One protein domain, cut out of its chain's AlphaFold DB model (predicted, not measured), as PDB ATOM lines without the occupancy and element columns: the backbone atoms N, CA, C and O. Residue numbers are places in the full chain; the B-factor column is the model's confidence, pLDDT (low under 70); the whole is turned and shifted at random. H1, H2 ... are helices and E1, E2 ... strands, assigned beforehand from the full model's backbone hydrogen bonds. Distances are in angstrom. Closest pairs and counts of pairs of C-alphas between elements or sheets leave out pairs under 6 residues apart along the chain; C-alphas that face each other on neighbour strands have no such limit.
ATOM      1  N   ILE A   6       1.752   3.311  66.898       84.06
ATOM      2  CA  ILE A   6       1.139   4.624  67.115       84.06
ATOM      3  C   ILE A   6       0.201   4.522  68.305       84.06
ATOM      4  O   ILE A   6      -0.551   3.557  68.427       84.06
ATOM      5  N   ILE A   7       0.239   5.508  69.187       83.69
ATOM      6  CA  ILE A   7      -0.621   5.570  70.364       83.69
ATOM      7  C   ILE A   7      -1.796   6.490  70.049       83.69
ATOM      8  O   ILE A   7      -1.622   7.548  69.451       83.69
ATOM      9  N   CYS A   8      -3.012   6.080  70.410       83.50
ATOM     10  CA  CYS A   8      -4.161   6.969  70.300       83.50
ATOM     11  C   CYS A   8      -4.115   8.037  71.398       83.50
ATOM     12  O   CYS A   8      -4.155   7.693  72.576       83.50
ATOM     13  N   ALA A   9      -4.137   9.315  71.011       82.19
ATOM     14  CA  ALA A   9      -4.059  10.448  71.939       82.19
ATOM     15  C   ALA A   9      -5.202  10.487  72.975       82.19
ATOM     16  O   ALA A   9      -5.036  11.004  74.075       82.19
ATOM     17  N   VAL A  10      -6.373   9.933  72.632       80.38
ATOM     18  CA  VAL A  10      -7.559   9.941  73.504       80.38
ATOM     19  C   VAL A  10      -7.681   8.668  74.332       80.38
ATOM     20  O   VAL A  10      -8.106   8.751  75.476       80.38
ATOM     21  N   SER A  11      -7.348   7.504  73.767       78.62
ATOM     22  CA  SER A  11      -7.588   6.220  74.435       78.62
ATOM     23  C   SER A  11      -6.339   5.544  74.994       78.62
ATOM     24  O   SER A  11      -6.488   4.460  75.540       78.62
ATOM     25  N   GLY A  12      -5.125   6.051  74.749       77.38
ATOM     26  CA  GLY A  12      -3.855   5.443  75.202       77.38
ATOM     27  C   GLY A  12      -3.486   4.112  74.538       77.38
ATOM     28  O   GLY A  12      -2.339   3.678  74.549       77.38
ATOM     29  N   LYS A  13      -4.447   3.473  73.866       80.69
ATOM     30  CA  LYS A  13      -4.263   2.189  73.188       80.69
ATOM     31  C   LYS A  13      -3.259   2.328  72.050       80.69
ATOM     32  O   LYS A  13      -3.410   3.172  71.162       80.69
ATOM     33  N   SER A  14      -2.254   1.459  72.066       81.94
ATOM     34  CA  SER A  14      -1.277   1.365  70.993       81.94
ATOM     35  C   SER A  14      -1.791   0.521  69.834       81.94
ATOM     36  O   SER A  14      -2.295  -0.582  70.037       81.94
ATOM     37  N   TYR A  15      -1.585   1.010  68.621       78.38
ATOM     38  CA  TYR A  15      -1.924   0.354  67.369       78.38
ATOM     39  C   TYR A  15      -0.660   0.089  66.564       78.38
ATOM     40  O   TYR A  15       0.206   0.954  66.450       78.38
ATOM     41  N   THR A  16      -0.575  -1.104  65.981       81.94
ATOM     42  CA  THR A  16       0.495  -1.458  65.046       81.94
ATOM     43  C   THR A  16      -0.085  -1.477  63.644       81.94
ATOM     44  O   THR A  16      -1.016  -2.234  63.370       81.94
ATOM     45  N   PHE A  17       0.445  -0.634  62.761       78.69
ATOM     46  CA  PHE A  17      -0.006  -0.568  61.374       78.69
ATOM     47  C   PHE A  17       0.858  -1.422  60.444       78.69
ATOM     48  O   PHE A  17       2.077  -1.528  60.607       78.69
ATOM     49  N   ALA A  18       0.216  -1.996  59.422       80.00
ATOM     50  CA  ALA A  18       0.914  -2.528  58.256       80.00
ATOM     51  C   ALA A  18       1.607  -1.382  57.498       80.00
ATOM     52  O   ALA A  18       1.107  -0.256  57.505       80.00
ATOM     53  N   LYS A  19       2.736  -1.672  56.837       77.38
ATOM     54  CA  LYS A  19       3.588  -0.667  56.172       77.38
ATOM     55  C   LYS A  19       2.780   0.231  55.222       77.38
ATOM     56  O   LYS A  19       2.719   1.434  55.427       77.38
ATOM     57  N   ASP A  20       2.033  -0.376  54.305       81.06
ATOM     58  CA  ASP A  20       1.266   0.354  53.288       81.06
ATOM     59  C   ASP A  20       0.139   1.216  53.881       81.06
ATOM     60  O   ASP A  20      -0.265   2.225  53.304       81.06
ATOM     61  N   TYR A  21      -0.405   0.816  55.033       80.56
ATOM     62  CA  TYR A  21      -1.449   1.580  55.717       80.56
ATOM     63  C   TYR A  21      -0.862   2.748  56.511       80.56
ATOM     64  O   TYR A  21      -1.474   3.812  56.583       80.56
ATOM     65  N   PHE A  22       0.325   2.551  57.086       81.50
ATOM     66  CA  PHE A  22       1.075   3.599  57.762       81.50
ATOM     67  C   PHE A  22       1.453   4.707  56.780       81.50
ATOM     68  O   PHE A  22       1.115   5.856  57.031       81.50
ATOM     69  N   ASP A  23       2.021   4.360  55.624       82.44
ATOM     70  CA  ASP A  23       2.458   5.341  54.623       82.44
ATOM     71  C   ASP A  23       1.275   6.168  54.086       82.44
ATOM     72  O   ASP A  23       1.356   7.391  53.973       82.44
ATOM     73  N   LYS A  24       0.111   5.532  53.870       86.00
ATOM     74  CA  LYS A  24      -1.141   6.239  53.536       86.00
ATOM     75  C   LYS A  24      -1.577   7.204  54.634       86.00
ATOM     76  O   LYS A  24      -2.070   8.288  54.333       86.00
ATOM     77  N   LYS A  25      -1.432   6.813  55.902       81.31
ATOM     78  CA  LYS A  25      -1.782   7.665  57.041       81.31
ATOM     79  C   LYS A  25      -0.787   8.798  57.233       81.31
ATOM     80  O   LYS A  25      -1.231   9.895  57.526       81.31
ATOM     81  N   VAL A  26       0.504   8.587  57.007       84.88
ATOM     82  CA  VAL A  26       1.497   9.668  57.010       84.88
ATOM     83  C   VAL A  26       1.164  10.680  55.916       84.88
ATOM     84  O   VAL A  26       1.026  11.857  56.219       84.88
ATOM     85  N   ALA A  27       0.882  10.226  54.691       84.00
ATOM     86  CA  ALA A  27       0.455  11.108  53.604       84.00
ATOM     87  C   ALA A  27      -0.857  11.858  53.912       84.00
ATOM     88  O   ALA A  27      -0.987  13.037  53.598       84.00
ATOM     89  N   GLU A  28      -1.830  11.206  54.564       81.69
ATOM     90  CA  GLU A  28      -3.065  11.864  55.015       81.69
ATOM     91  C   GLU A  28      -2.786  12.891  56.123       81.69
ATOM     92  O   GLU A  28      -3.457  13.919  56.191       81.69
ATOM     93  N   TYR A  29      -1.819  12.627  57.006       81.38
ATOM     94  CA  TYR A  29      -1.456  13.487  58.133       81.38
ATOM     95  C   TYR A  29      -0.436  14.577  57.788       81.38
ATOM     96  O   TYR A  29      -0.360  15.554  58.530       81.38
ATOM     97  N   GLY A  30       0.213  14.497  56.629       82.12
ATOM     98  CA  GLY A  30       1.306  15.368  56.201       82.12
ATOM     99  C   GLY A  30       2.645  14.783  56.636       82.12
ATOM    100  O   GLY A  30       3.449  14.406  55.792       82.12
ATOM    101  N   ASP A  31       2.814  14.611  57.949       85.31
ATOM    102  CA  ASP A  31       4.078  14.198  58.564       85.31
ATOM    103  C   ASP A  31       3.900  13.049  59.566       85.31
ATOM    104  O   ASP A  31       2.822  12.847  60.143       85.31
ATOM    105  N   GLU A  32       4.987  12.318  59.828       82.19
ATOM    106  CA  GLU A  32       5.011  11.230  60.813       82.19
ATOM    107  C   GLU A  32       4.805  11.744  62.250       82.19
ATOM    108  O   GLU A  32       4.107  11.105  63.042       82.19
ATOM    109  N   ASP A  33       5.349  12.917  62.578       83.06
ATOM    110  CA  ASP A  33       5.218  13.524  63.907       83.06
ATOM    111  C   ASP A  33       3.788  13.999  64.173       83.06
ATOM    112  O   ASP A  33       3.211  13.712  65.225       83.06
ATOM    113  N   SER A  34       3.166  14.630  63.172       83.94
ATOM    114  CA  SER A  34       1.752  15.017  63.200       83.94
ATOM    115  C   SER A  34       0.839  13.802  63.353       83.94
ATOM    116  O   SER A  34      -0.139  13.845  64.105       83.94
ATOM    117  N   LEU A  35       1.168  12.692  62.682       84.94
ATOM    118  CA  LEU A  35       0.455  11.435  62.860       84.94
ATOM    119  C   LEU A  35       0.594  10.939  64.303       84.94
ATOM    120  O   LEU A  35      -0.418  10.674  64.937       84.94
ATOM    121  N   LYS A  36       1.803  10.859  64.866       83.50
ATOM    122  CA  LYS A  36       1.998  10.384  66.248       83.50
ATOM    123  C   LYS A  36       1.312  11.272  67.289       83.50
ATOM    124  O   LYS A  36       0.765  10.736  68.248       83.50
ATOM    125  N   LYS A  37       1.304  12.595  67.090       84.31
ATOM    126  CA  LYS A  37       0.720  13.557  68.037       84.31
ATOM    127  C   LYS A  37      -0.812  13.587  67.991       84.31
ATOM    128  O   LYS A  37      -1.458  13.592  69.035       84.31
ATOM    129  N   TYR A  38      -1.406  13.570  66.796       84.12
ATOM    130  CA  TYR A  38      -2.851  13.792  66.612       84.12
ATOM    131  C   TYR A  38      -3.640  12.532  66.243       84.12
ATOM    132  O   TYR A  38      -4.813  12.617  65.855       84.12
ATOM    133  N   PHE A  39      -3.028  11.350  66.331       86.31
ATOM    134  CA  PHE A  39      -3.697  10.112  65.953       86.31
ATOM    135  C   PHE A  39      -4.862   9.770  66.888       86.31
ATOM    136  O   PHE A  39      -4.725   9.595  68.104       86.31
ATOM    137  N   ILE A  40      -6.026   9.573  66.271       86.75
ATOM    138  CA  ILE A  40      -7.232   9.073  66.922       86.75
ATOM    139  C   ILE A  40      -7.808   7.883  66.160       86.75
ATOM    140  O   ILE A  40      -7.724   7.784  64.933       86.75
ATOM    141  N   THR A  41      -8.451   6.977  66.893       84.62
ATOM    142  CA  THR A  41      -9.146   5.845  66.274       84.62
ATOM    143  C   THR A  41     -10.413   6.299  65.550       84.62
ATOM    144  O   THR A  41     -11.019   7.322  65.870       84.62
ATOM    145  N   ARG A  42     -10.885   5.490  64.594       83.19
ATOM    146  CA  ARG A  42     -12.145   5.753  63.877       83.19
ATOM    147  C   ARG A  42     -13.345   5.880  64.824       83.19
ATOM    148  O   ARG A  42     -14.228   6.688  64.556       83.19
ATOM    149  N   LYS A  43     -13.371   5.103  65.916       82.50
ATOM    150  CA  LYS A  43     -14.416   5.190  66.948       82.50
ATOM    151  C   LYS A  43     -14.387   6.558  67.632       82.50
ATOM    152  O   LYS A  43     -15.397   7.251  67.613       82.50
ATOM    153  N   VAL A  44     -13.219   6.973  68.129       84.44
ATOM    154  CA  VAL A  44     -13.005   8.290  68.759       84.44
ATOM    155  C   VAL A  44     -13.375   9.426  67.805       84.44
ATOM    156  O   VAL A  44     -14.133  10.310  68.184       84.44
ATOM    157  N   LYS A  45     -12.942   9.358  66.539       83.81
ATOM    158  CA  LYS A  45     -13.323  10.334  65.504       83.81
ATOM    159  C   LYS A  45     -14.840  10.417  65.320       83.81
ATOM    160  O   LYS A  45     -15.385  11.501  65.155       83.81
ATOM    161  N   GLY A  46     -15.531   9.278  65.365       82.25
ATOM    162  CA  GLY A  46     -16.989   9.225  65.310       82.25
ATOM    163  C   GLY A  46     -17.660   9.944  66.482       82.25
ATOM    164  O   GLY A  46     -18.643  10.640  66.262       82.25
ATOM    165  N   TYR A  47     -17.128   9.814  67.698       82.62
ATOM    166  CA  TYR A  47     -17.652  10.524  68.867       82.62
ATOM    167  C   TYR A  47     -17.317  12.021  68.851       82.62
ATOM    168  O   TYR A  47     -18.201  12.834  69.103       82.62
ATOM    169  N   LEU A  48     -16.102  12.407  68.451       82.56
ATOM    170  CA  LEU A  48     -15.751  13.823  68.269       82.56
ATOM    171  C   LEU A  48     -16.677  14.504  67.254       82.56
ATOM    172  O   LEU A  48     -17.175  15.598  67.499       82.56
ATOM    173  N   ASN A  49     -16.986  13.822  66.149       78.81
ATOM    174  CA  ASN A  49     -17.913  14.337  65.142       78.81
ATOM    175  C   ASN A  49     -19.362  14.450  65.634       78.81
ATOM    176  O   ASN A  49     -20.139  15.201  65.053       78.81
ATOM    177  N   LYS A  50     -19.733  13.690  66.669       78.56
ATOM    178  CA  LYS A  50     -21.033  13.785  67.343       78.56
ATOM    179  C   LYS A  50     -21.052  14.866  68.431       78.56
ATOM    180  O   LYS A  50     -22.097  15.060  69.033       78.56
ATOM    181  N   GLY A  51     -19.930  15.538  68.700       74.12
ATOM    182  CA  GLY A  51     -19.834  16.597  69.705       74.12
ATOM    183  C   GLY A  51     -19.599  16.113  71.138       74.12
ATOM    184  O   GLY A  51     -19.852  16.878  72.060       74.12
ATOM    185  N   TYR A  52     -19.143  14.872  71.347       79.94
ATOM    186  CA  TYR A  52     -18.738  14.417  72.684       79.94
ATOM    187  C   TYR A  52     -17.431  15.087  73.123       79.94
ATOM    188  O   TYR A  52     -16.515  15.272  72.312       79.94
ATOM    189  N   SER A  53     -17.322  15.395  74.414       82.25
ATOM    190  CA  SER A  53     -16.090  15.890  75.027       82.25
ATOM    191  C   SER A  53     -15.042  14.777  75.145       82.25
ATOM    192  O   SER A  53     -15.356  13.586  75.155       82.25
ATOM    193  N   VAL A  54     -13.762  15.141  75.255       83.50
ATOM    194  CA  VAL A  54     -12.677  14.152  75.404       83.50
ATOM    195  C   VAL A  54     -12.871  13.298  76.663       83.50
ATOM    196  O   VAL A  54     -12.617  12.095  76.613       83.50
ATOM    197  N   GLN A  55     -13.377  13.885  77.755       80.25
ATOM    198  CA  GLN A  55     -13.696  13.159  78.992       80.25
ATOM    199  C   GLN A  55     -14.798  12.122  78.769       80.25
ATOM    200  O   GLN A  55     -14.638  10.961  79.133       80.25
ATOM    201  N   GLU A  56     -15.890  12.506  78.107       79.25
ATOM    202  CA  GLU A  56     -16.987  11.586  77.793       79.25
ATOM    203  C   GLU A  56     -16.514  10.434  76.908       79.25
ATOM    204  O   GLU A  56     -16.862   9.277  77.142       79.25
ATOM    205  N   ILE A  57     -15.672  10.729  75.916       84.62
ATOM    206  CA  ILE A  57     -15.112   9.701  75.039       84.62
ATOM    207  C   ILE A  57     -14.221   8.739  75.829       84.62
ATOM    208  O   ILE A  57     -14.297   7.533  75.592       84.62
ATOM    209  N   ARG A  58     -13.403   9.230  76.771       84.31
ATOM    210  CA  ARG A  58     -12.591   8.370  77.651       84.31
ATOM    211  C   ARG A  58     -13.458   7.457  78.505       84.31
ATOM    212  O   ARG A  58     -13.191   6.259  78.540       84.31
ATOM    213  N   ASN A  59     -14.533   7.997  79.077       82.12
ATOM    214  CA  ASN A  59     -15.494   7.227  79.865       82.12
ATOM    215  C   ASN A  59     -16.151   6.118  79.025       82.12
ATOM    216  O   ASN A  59     -16.242   4.977  79.465       82.12
ATOM    217  N   ILE A  60     -16.557   6.419  77.784       82.44
ATOM    218  CA  ILE A  60     -17.181   5.442  76.869       82.44
ATOM    219  C   ILE A  60     -16.184   4.370  76.407       82.44
ATOM    220  O   ILE A  60     -16.552   3.215  76.198       82.44
ATOM    221  N   VAL A  61     -14.927   4.751  76.174       79.69
ATOM    222  CA  VAL A  61     -13.883   3.849  75.657       79.69
ATOM    223  C   VAL A  61     -13.190   3.061  76.782       79.69
ATOM    224  O   VAL A  61     -12.377   2.178  76.474       79.69
ATOM    225  N   SER A  62     -13.541   3.346  78.044       74.38
ATOM    226  CA  SER A  62     -12.905   2.816  79.258       74.38
ATOM    227  C   SER A  62     -11.387   2.974  79.170       74.38
ATOM    228  O   SER A  62     -10.633   2.002  79.106       74.38
ATOM    229  N   ALA A  63     -10.955   4.220  78.971       71.38
ATOM    230  CA  ALA A  63      -9.546   4.580  78.928       71.38
ATOM    231  C   ALA A  63      -9.079   4.940  80.346       71.38
ATOM    232  O   ALA A  63      -9.123   6.106  80.725       71.38
ATOM    233  N   ASP A  64      -8.651   3.932  81.101       58.62
ATOM    234  CA  ASP A  64      -8.140   4.068  82.470       58.62
ATOM    235  C   ASP A  64      -6.612   4.239  82.461       58.62
ATOM    236  O   ASP A  64      -5.877   3.400  82.974       58.62
ATOM    237  N   ASP A  65      -6.117   5.290  81.804       61.97
ATOM    238  CA  ASP A  65      -4.689   5.631  81.826       61.97
ATOM    239  C   ASP A  65      -4.498   7.042  82.397       61.97
ATOM    240  O   ASP A  65      -4.717   8.042  81.706       61.97
ATOM    241  N   ASP A  66      -4.012   7.119  83.641       61.72
ATOM    242  CA  ASP A  66      -3.571   8.361  84.303       61.72
ATOM    243  C   ASP A  66      -2.399   9.043  83.567       61.72
ATOM    244  O   ASP A  66      -2.096  10.212  83.794       61.72
ATOM    245  N   SER A  67      -1.747   8.328  82.643       65.88
ATOM    246  CA  SER A  67      -0.676   8.855  81.789       65.88
ATOM    247  C   SER A  67      -1.189   9.685  80.603       65.88
ATOM    248  O   SER A  67      -0.377  10.217  79.837       65.88
ATOM    249  N   LEU A  68      -2.505   9.772  80.387       72.38
ATOM    250  CA  LEU A  68      -3.061  10.551  79.285       72.38
ATOM    251  C   LEU A  68      -3.088  12.049  79.614       72.38
ATOM    252  O   LEU A  68      -3.385  12.423  80.748       72.38
ATOM    253  N   PRO A  69      -2.872  12.935  78.621       73.69
ATOM    254  CA  PRO A  69      -2.954  14.377  78.837       73.69
ATOM    255  C   PRO A  69      -4.307  14.757  79.442       73.69
ATOM    256  O   PRO A  69      -5.322  14.139  79.111       73.69
ATOM    257  N   GLY A  70      -4.366  15.786  80.289       74.12
ATOM    258  CA  GLY A  70      -5.642  16.280  80.819       74.12
ATOM    259  C   GLY A  70      -6.633  16.569  79.685       74.12
ATOM    260  O   GLY A  70      -6.235  17.013  78.607       74.12
ATOM    261  N   ALA A  71      -7.921  16.291  79.882       72.31
ATOM    262  CA  ALA A  71      -8.906  16.430  78.807       72.31
ATOM    263  C   ALA A  71      -9.030  17.868  78.263       72.31
ATOM    264  O   ALA A  71      -9.329  18.040  77.084       72.31
ATOM    265  N   ASP A  72      -8.713  18.865  79.094       72.81
ATOM    266  CA  ASP A  72      -8.687  20.290  78.741       72.81
ATOM    267  C   ASP A  72      -7.287  20.814  78.373       72.81
ATOM    268  O   ASP A  72      -7.097  22.021  78.190       72.81
ATOM    269  N   SER A  73      -6.293  19.923  78.273       82.00
ATOM    270  CA  SER A  73      -4.927  20.290  77.892       82.00
ATOM    271  C   SER A  73      -4.874  20.889  76.487       82.00
ATOM    272  O   SER A  73      -5.698  20.583  75.619       82.00
ATOM    273  N   GLN A  74      -3.865  21.733  76.252       80.50
ATOM    274  CA  GLN A  74      -3.652  22.347  74.942       80.50
ATOM    275  C   GLN A  74      -3.478  21.286  73.847       80.50
ATOM    276  O   GLN A  74      -4.071  21.417  72.784       80.50
ATOM    277  N   ASP A  75      -2.803  20.171  74.142       81.12
ATOM    278  CA  ASP A  75      -2.633  19.066  73.191       81.12
ATOM    279  C   ASP A  75      -3.968  18.453  72.731       81.12
ATOM    280  O   ASP A  75      -4.118  18.086  71.563       81.12
ATOM    281  N   MET A  76      -4.961  18.355  73.624       82.69
ATOM    282  CA  MET A  76      -6.297  17.875  73.256       82.69
ATOM    283  C   MET A  76      -7.049  18.903  72.405       82.69
ATOM    284  O   MET A  76      -7.733  18.515  71.457       82.69
ATOM    285  N   LYS A  77      -6.901  20.202  72.698       82.31
ATOM    286  CA  LYS A  77      -7.497  21.285  71.897       82.31
ATOM    287  C   LYS A  77      -6.914  21.314  70.487       82.31
ATOM    288  O   LYS A  77      -7.684  21.281  69.529       82.31
ATOM    289  N   ASP A  78      -5.589  21.256  70.373       84.69
ATOM    290  CA  ASP A  78      -4.868  21.216  69.099       84.69
ATOM    291  C   ASP A  78      -5.282  19.983  68.274       84.69
ATOM    292  O   ASP A  78      -5.531  20.075  67.072       84.69
ATOM    293  N   MET A  79      -5.440  18.821  68.925       85.94
ATOM    294  CA  MET A  79      -5.938  17.599  68.285       85.94
ATOM    295  C   MET A  79      -7.364  17.772  67.749       85.94
ATOM    296  O   MET A  79      -7.643  17.421  66.599       85.94
ATOM    297  N   ILE A  80      -8.277  18.332  68.547       83.75
ATOM    298  CA  ILE A  80      -9.661  18.578  68.119       83.75
ATOM    299  C   ILE A  80      -9.692  19.559  66.945       83.75
ATOM    300  O   ILE A  80     -10.411  19.322  65.973       83.75
ATOM    301  N   GLU A  81      -8.919  20.641  67.015       83.75
ATOM    302  CA  GLU A  81      -8.828  21.649  65.959       83.75
ATOM    303  C   GLU A  81      -8.299  21.050  64.650       83.75
ATOM    304  O   GLU A  81      -8.931  21.207  63.600       83.75
ATOM    305  N   PHE A  82      -7.227  20.257  64.721       84.56
ATOM    306  CA  PHE A  82      -6.668  19.531  63.581       84.56
ATOM    307  C   PHE A  82      -7.719  18.659  62.874       84.56
ATOM    308  O   PHE A  82      -7.839  18.669  61.642       84.56
ATOM    309  N   HIS A  83      -8.530  17.921  63.643       80.50
ATOM    310  CA  HIS A  83      -9.595  17.083  63.083       80.50
ATOM    311  C   HIS A  83     -10.801  17.892  62.591       80.50
ATOM    312  O   HIS A  83     -11.407  17.500  61.590       80.50
ATOM    313  N   LYS A  84     -11.129  19.030  63.218       78.44
ATOM    314  CA  LYS A  84     -12.195  19.945  62.764       78.44
ATOM    315  C   LYS A  84     -11.870  20.571  61.409       78.44
ATOM    316  O   LYS A  84     -12.694  20.484  60.497       78.44
ATOM    317  N   ILE A  85     -10.670  21.136  61.244       76.81
ATOM    318  CA  ILE A  85     -10.233  21.781  59.992       76.81
ATOM    319  C   ILE A  85     -10.297  20.783  58.831       76.81
ATOM    320  O   ILE A  85     -10.848  21.075  57.769       76.81
ATOM    321  N   ARG A  86      -9.819  19.555  59.048       71.31
ATOM    322  CA  ARG A  86      -9.820  18.503  58.020       71.31
ATOM    323  C   ARG A  86     -11.194  17.887  57.766       71.31
ATOM    324  O   ARG A  86     -11.446  17.390  56.670       71.31
ATOM    325  N   SER A  87     -12.096  17.927  58.748       64.25
ATOM    326  CA  SER A  87     -13.490  17.514  58.550       64.25
ATOM    327  C   SER A  87     -14.303  18.552  57.772       64.25
ATOM    328  O   SER A  87     -15.256  18.166  57.105       64.25
ATOM    329  N   SER A  88     -13.931  19.837  57.804       58.00
ATOM    330  CA  SER A  88     -14.627  20.913  57.078       58.00
ATOM    331  C   SER A  88     -14.689  20.667  55.559       58.00
ATOM    332  O   SER A  88     -15.724  20.872  54.925       58.00
ATOM    333  N   GLY A  89     -13.615  20.123  54.972       55.03
ATOM    334  CA  GLY A  89     -13.553  19.808  53.537       55.03
ATOM    335  C   GLY A  89     -14.396  18.598  53.110       55.03
ATOM    336  O   GLY A  89     -14.756  18.467  51.941       55.03
ATOM    337  N   THR A  90     -14.765  17.716  54.045       57.00
ATOM    338  CA  THR A  90     -15.635  16.564  53.777       57.00
ATOM    339  C   THR A  90     -17.040  16.896  54.258       57.00
ATOM    340  O   THR A  90     -17.356  16.770  55.431       57.00
ATOM    341  N   ARG A  91     -17.892  17.318  53.317       45.78
ATOM    342  CA  ARG A  91     -19.269  17.838  53.462       45.78
ATOM    343  C   ARG A  91     -20.296  16.877  54.108       45.78
ATOM    344  O   ARG A  91     -21.460  16.856  53.719       45.78
ATOM    345  N   LYS A  92     -19.912  16.050  55.083       53.50
ATOM    346  CA  LYS A  92     -20.851  15.376  55.983       53.50
ATOM    347  C   LYS A  92     -21.186  16.386  57.060       53.50
ATOM    348  O   LYS A  92     -20.339  16.656  57.900       53.50
ATOM    349  N   LYS A  93     -22.387  16.969  56.964       47.00
ATOM    350  CA  LYS A  93     -22.963  17.895  57.945       47.00
ATOM    351  C   LYS A  93     -22.527  17.453  59.339       47.00
ATOM    352  O   LYS A  93     -22.994  16.422  59.820       47.00
ATOM    353  N   LEU A  94     -21.581  18.185  59.928       49.59
ATOM    354  CA  LEU A  94     -21.264  18.060  61.336       49.59
ATOM    355  C   LEU A  94     -22.568  18.475  62.001       49.59
ATOM    356  O   LEU A  94     -22.925  19.653  61.988       49.59
ATOM    357  N   SER A  95     -23.374  17.491  62.389       48.00
ATOM    358  CA  SER A  95     -24.581  17.770  63.137       48.00
ATOM    359  C   SER A  95     -24.062  18.269  64.467       48.00
ATOM    360  O   SER A  95     -23.692  17.496  65.343       48.00
ATOM    361  N   ASN A  96     -23.933  19.588  64.558       50.41
ATOM    362  CA  ASN A  96     -23.700  20.313  65.785       50.41
ATOM    363  C   ASN A  96     -25.013  20.245  66.585       50.41
ATOM    364  O   ASN A  96     -25.589  21.266  66.944       50.41
ATOM    365  N   THR A  97     -25.553  19.038  66.784       49.41
ATOM    366  CA  THR A  97     -26.484  18.770  67.865       49.41
ATOM    367  C   THR A  97     -25.642  18.959  69.105       49.41
ATOM    368  O   THR A  97     -24.903  18.065  69.504       49.41
ATOM    369  N   LEU A  98     -25.662  20.186  69.627       50.44
ATOM    370  CA  LEU A  98     -25.273  20.487  70.992       50.44
ATOM    371  C   LEU A  98     -25.843  19.358  71.850       50.44
ATOM    372  O   LEU A  98     -27.062  19.239  71.977       50.44
ATOM    373  N   ASN A  99     -24.976  18.478  72.349       53.06
ATOM    374  CA  ASN A  99     -25.371  17.396  73.238       53.06
ATOM    375  C   ASN A  99     -25.702  18.016  74.597       53.06
ATOM    376  O   ASN A  99     -24.971  17.869  75.566       53.06
ATOM    377  N   PHE A 100     -26.830  18.718  74.672       49.44
ATOM    378  CA  PHE A 100     -27.417  19.163  75.932       49.44
ATOM    379  C   PHE A 100     -27.725  17.959  76.845       49.44
ATOM    380  O   PHE A 100     -27.772  18.085  78.059       49.44
ATOM    381  N   ALA A 101     -27.873  16.770  76.251       50.16
ATOM    382  CA  ALA A 101     -28.203  15.521  76.924       50.16
ATOM    383  C   ALA A 101     -27.052  14.859  77.710       50.16
ATOM    384  O   ALA A 101     -27.312  13.877  78.401       50.16
ATOM    385  N   THR A 102     -25.797  15.322  77.608       51.94
ATOM    386  CA  THR A 102     -24.672  14.713  78.355       51.94
ATOM    387  C   THR A 102     -24.176  15.548  79.531       51.94
ATOM    388  O   THR A 102     -23.451  15.026  80.381       51.94
ATOM    389  N   HIS A 103     -24.644  16.793  79.670       53.41
ATOM    390  CA  HIS A 103     -24.589  17.471  80.957       53.41
ATOM    391  C   HIS A 103     -25.549  16.744  81.896       53.41
ATOM    392  O   HIS A 103     -26.764  16.925  81.820       53.41
ATOM    393  N   LYS A 104     -25.009  15.891  82.777       57.91
ATOM    394  CA  LYS A 104     -25.761  15.444  83.951       57.91
ATOM    395  C   LYS A 104     -26.330  16.700  84.608       57.91
ATOM    396  O   LYS A 104     -25.584  17.657  84.827       57.91
ATOM    397  N   SER A 105     -27.639  16.707  84.835       58.62
ATOM    398  CA  SER A 105     -28.333  17.786  85.528       58.62
ATOM    399  C   SER A 105     -27.566  18.148  86.799       58.62
ATOM    400  O   SER A 105     -26.986  17.263  87.434       58.62
ATOM    401  N   ASP A 106     -27.553  19.436  87.149       69.44
ATOM    402  CA  ASP A 106     -26.990  19.910  88.413       69.44
ATOM    403  C   ASP A 106     -27.442  18.983  89.565       69.44
ATOM    404  O   ASP A 106     -28.621  18.599  89.590       69.44
ATOM    405  N   PRO A 107     -26.550  18.581  90.492       71.62
ATOM    406  CA  PRO A 107     -26.908  17.716  91.615       71.62
ATOM    407  C   PRO A 107     -28.169  18.168  92.371       71.62
ATOM    408  O   PRO A 107     -28.940  17.319  92.820       71.62
ATOM    409  N   ALA A 108     -28.427  19.478  92.456       69.75
ATOM    410  CA  ALA A 108     -29.635  20.033  93.062       69.75
ATOM    411  C   ALA A 108     -30.908  19.723  92.253       69.75
ATOM    412  O   ALA A 108     -31.950  19.407  92.826       69.75
ATOM    413  N   VAL A 109     -30.829  19.750  90.920       71.25
ATOM    414  CA  VAL A 109     -31.948  19.399  90.028       71.25
ATOM    415  C   VAL A 109     -32.219  17.895  90.067       71.25
ATOM    416  O   VAL A 109     -33.375  17.481  90.098       71.25
ATOM    417  N   ALA A 110     -31.170  17.069  90.126       72.75
ATOM    418  CA  ALA A 110     -31.317  15.624  90.281       72.75
ATOM    419  C   ALA A 110     -31.990  15.256  91.616       72.75
ATOM    420  O   ALA A 110     -32.895  14.423  91.640       72.75
ATOM    421  N   ALA A 111     -31.597  15.912  92.714       75.69
ATOM    422  CA  ALA A 111     -32.235  15.733  94.016       75.69
ATOM    423  C   ALA A 111     -33.718  16.139  93.988       75.69
ATOM    424  O   ALA A 111     -34.561  15.395  94.481       75.69
ATOM    425  N   PHE A 112     -34.049  17.264  93.349       77.44
ATOM    426  CA  PHE A 112     -35.429  17.735  93.218       77.44
ATOM    427  C   PHE A 112     -36.327  16.774  92.419       77.44
ATOM    428  O   PHE A 112     -37.438  16.460  92.843       77.44
ATOM    429  N   ILE A 113     -35.847  16.242  91.293       76.62
ATOM    430  CA  ILE A 113     -36.610  15.265  90.496       76.62
ATOM    431  C   ILE A 113     -36.908  14.004  91.318       76.62
ATOM    432  O   ILE A 113     -38.033  13.513  91.299       76.62
ATOM    433  N   ASN A 114     -35.936  13.530  92.102       71.81
ATOM    434  CA  ASN A 114     -36.132  12.366  92.967       71.81
ATOM    435  C   ASN A 114     -37.129  12.632  94.110       71.81
ATOM    436  O   ASN A 114     -37.785  11.701  94.572       71.81
ATOM    437  N   THR A 115     -37.274  13.884  94.562       74.19
ATOM    438  CA  THR A 115     -38.321  14.232  95.538       74.19
ATOM    439  C   THR A 115     -39.718  14.251  94.922       74.19
ATOM    440  O   THR A 115     -40.671  13.908  95.606       74.19
ATOM    441  N   LEU A 116     -39.865  14.581  93.633       69.12
ATOM    442  CA  LEU A 116     -41.170  14.574  92.958       69.12
ATOM    443  C   LEU A 116     -41.726  13.158  92.779       69.12
ATOM    444  O   LEU A 116     -42.911  12.945  93.011       69.12
ATOM    445  N   SER A 117     -40.875  12.183  92.447       61.47
ATOM    446  CA  SER A 117     -41.294  10.779  92.317       61.47
ATOM    447  C   SER A 117     -41.817  10.170  93.621       61.47
ATOM    448  O   SER A 117     -42.596   9.229  93.579       61.47
ATOM    449  N   GLN A 118     -41.424  10.709  94.780       60.84
ATOM    450  CA  GLN A 118     -41.905  10.233  96.081       60.84
ATOM    451  C   GLN A 118     -43.341  10.686  96.390       60.84
ATOM    452  O   GLN A 118     -44.012  10.047  97.188       60.84
ATOM    453  N   TYR A 119     -43.837  11.748  95.746       59.19
ATOM    454  CA  TYR A 119     -45.203  12.242  95.963       59.19
ATOM    455  C   TYR A 119     -46.265  11.524  95.116       59.19
ATOM    456  O   TYR A 119     -47.450  11.647  95.413       59.19
ATOM    457  N   GLU A 120     -45.871  10.780  94.078       59.25
ATOM    458  CA  GLU A 120     -46.808  10.018  93.236       59.25
ATOM    459  C   GLU A 120     -47.155   8.632  93.813       59.25
ATOM    460  O   GLU A 120     -48.144   8.041  93.392       59.25
ATOM    461  N   GLU A 121     -46.397   8.120  94.792       56.56
ATOM    462  CA  GLU A 121     -46.651   6.811  95.430       56.56
ATOM    463  C   GLU A 121     -47.546   6.890  96.686       56.56
ATOM    464  O   GLU A 121     -47.991   5.856  97.182       56.56
TER     465      GLU A 121
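This is residues 6 to 121 of the 123 residues of an uncharacterized protein of Phycisphaerae bacterium (UniProt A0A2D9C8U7). A loose body of five helices tails off into a long link that ends in a lone helix, H6, where residues 106 to 112 and 114 to 121 stick out. In the body, H1 and H2 make a corner at the end far from H6, H3 and H4 form a helical hairpin, and the longest helix, H5, runs crosswise to H2, H3 and H4. The short strand E1 and residues 6 to 7 make a small antiparallel pairing before H1. The printed part has 116 residues, with one named strand and six named helices in the order E1 H1 H2 H3 H4 H5 H6, and its class is mostly helix. It is loose, with a radius of gyration of the C-alphas of 18.4 A, and elongated, spanning 64 by 34 by 25 A.

E1 is residues 14 to 16. H1, residues 19 to 29, begins at C-alpha 19 at (3.588, -0.667, 56.172) and is 15.2 A long from first to last C-alpha. H2 is residues 32 to 38, H3 residues 42 to 49 and H4 residues 54 to 61. H5, residues 74 to 88, measures 21.0 A from C-alpha 74 at (-3.652, 22.347, 74.942) to C-alpha 88. H6, residues 107 to 119, measures 19.6 A and ends at C-alpha 119 at (-45.203, 12.242, 95.963).

E1 pairs with no named strand; residues 6 to 7 pair with its residues 14 to 15, antiparallel. H1 and H2 touch only at the corner by their tight link, at a steep tilt of 67 degrees, with the closest C-alphas, of Val 26 and Glu 32, 5.4 A apart. H2 and H5 only just touch, with 3 pairs of C-alphas within 8 A, the closest those of Tyr 38 and Met 79 at 5.2 A; H5 touches H2 with residues 79 to 82 alone, and they are about perpendicular at 78 degrees. The hairpin of H3 and H4 touches at Tyr 47 and Ile 57, the closest C-alphas, 6.7 A apart, at a steep tilt of 39 degrees, opposite ways. H3 and H5 are close but not clearly touching, with the closest C-alphas, of Leu 48 and Ile 80, 7.7 A apart. H6 touches no helix. Every O i to N i+4 pair is within hydrogen-bond range in H1, H2, H3, H4 and H5; in H6 it is 7 of 9.

The two C-alphas farthest apart, those of Lys 19 and Tyr 119, are 64.3 A apart. The printed part has no cut. The links H4 to H5, 12 residues, and H5 to H6, 18 residues, are long. The mean pLDDT of the printed part is 74.1, and it is under 70 at residues 64 to 67, 87 to 106, 108 and 116 to 121.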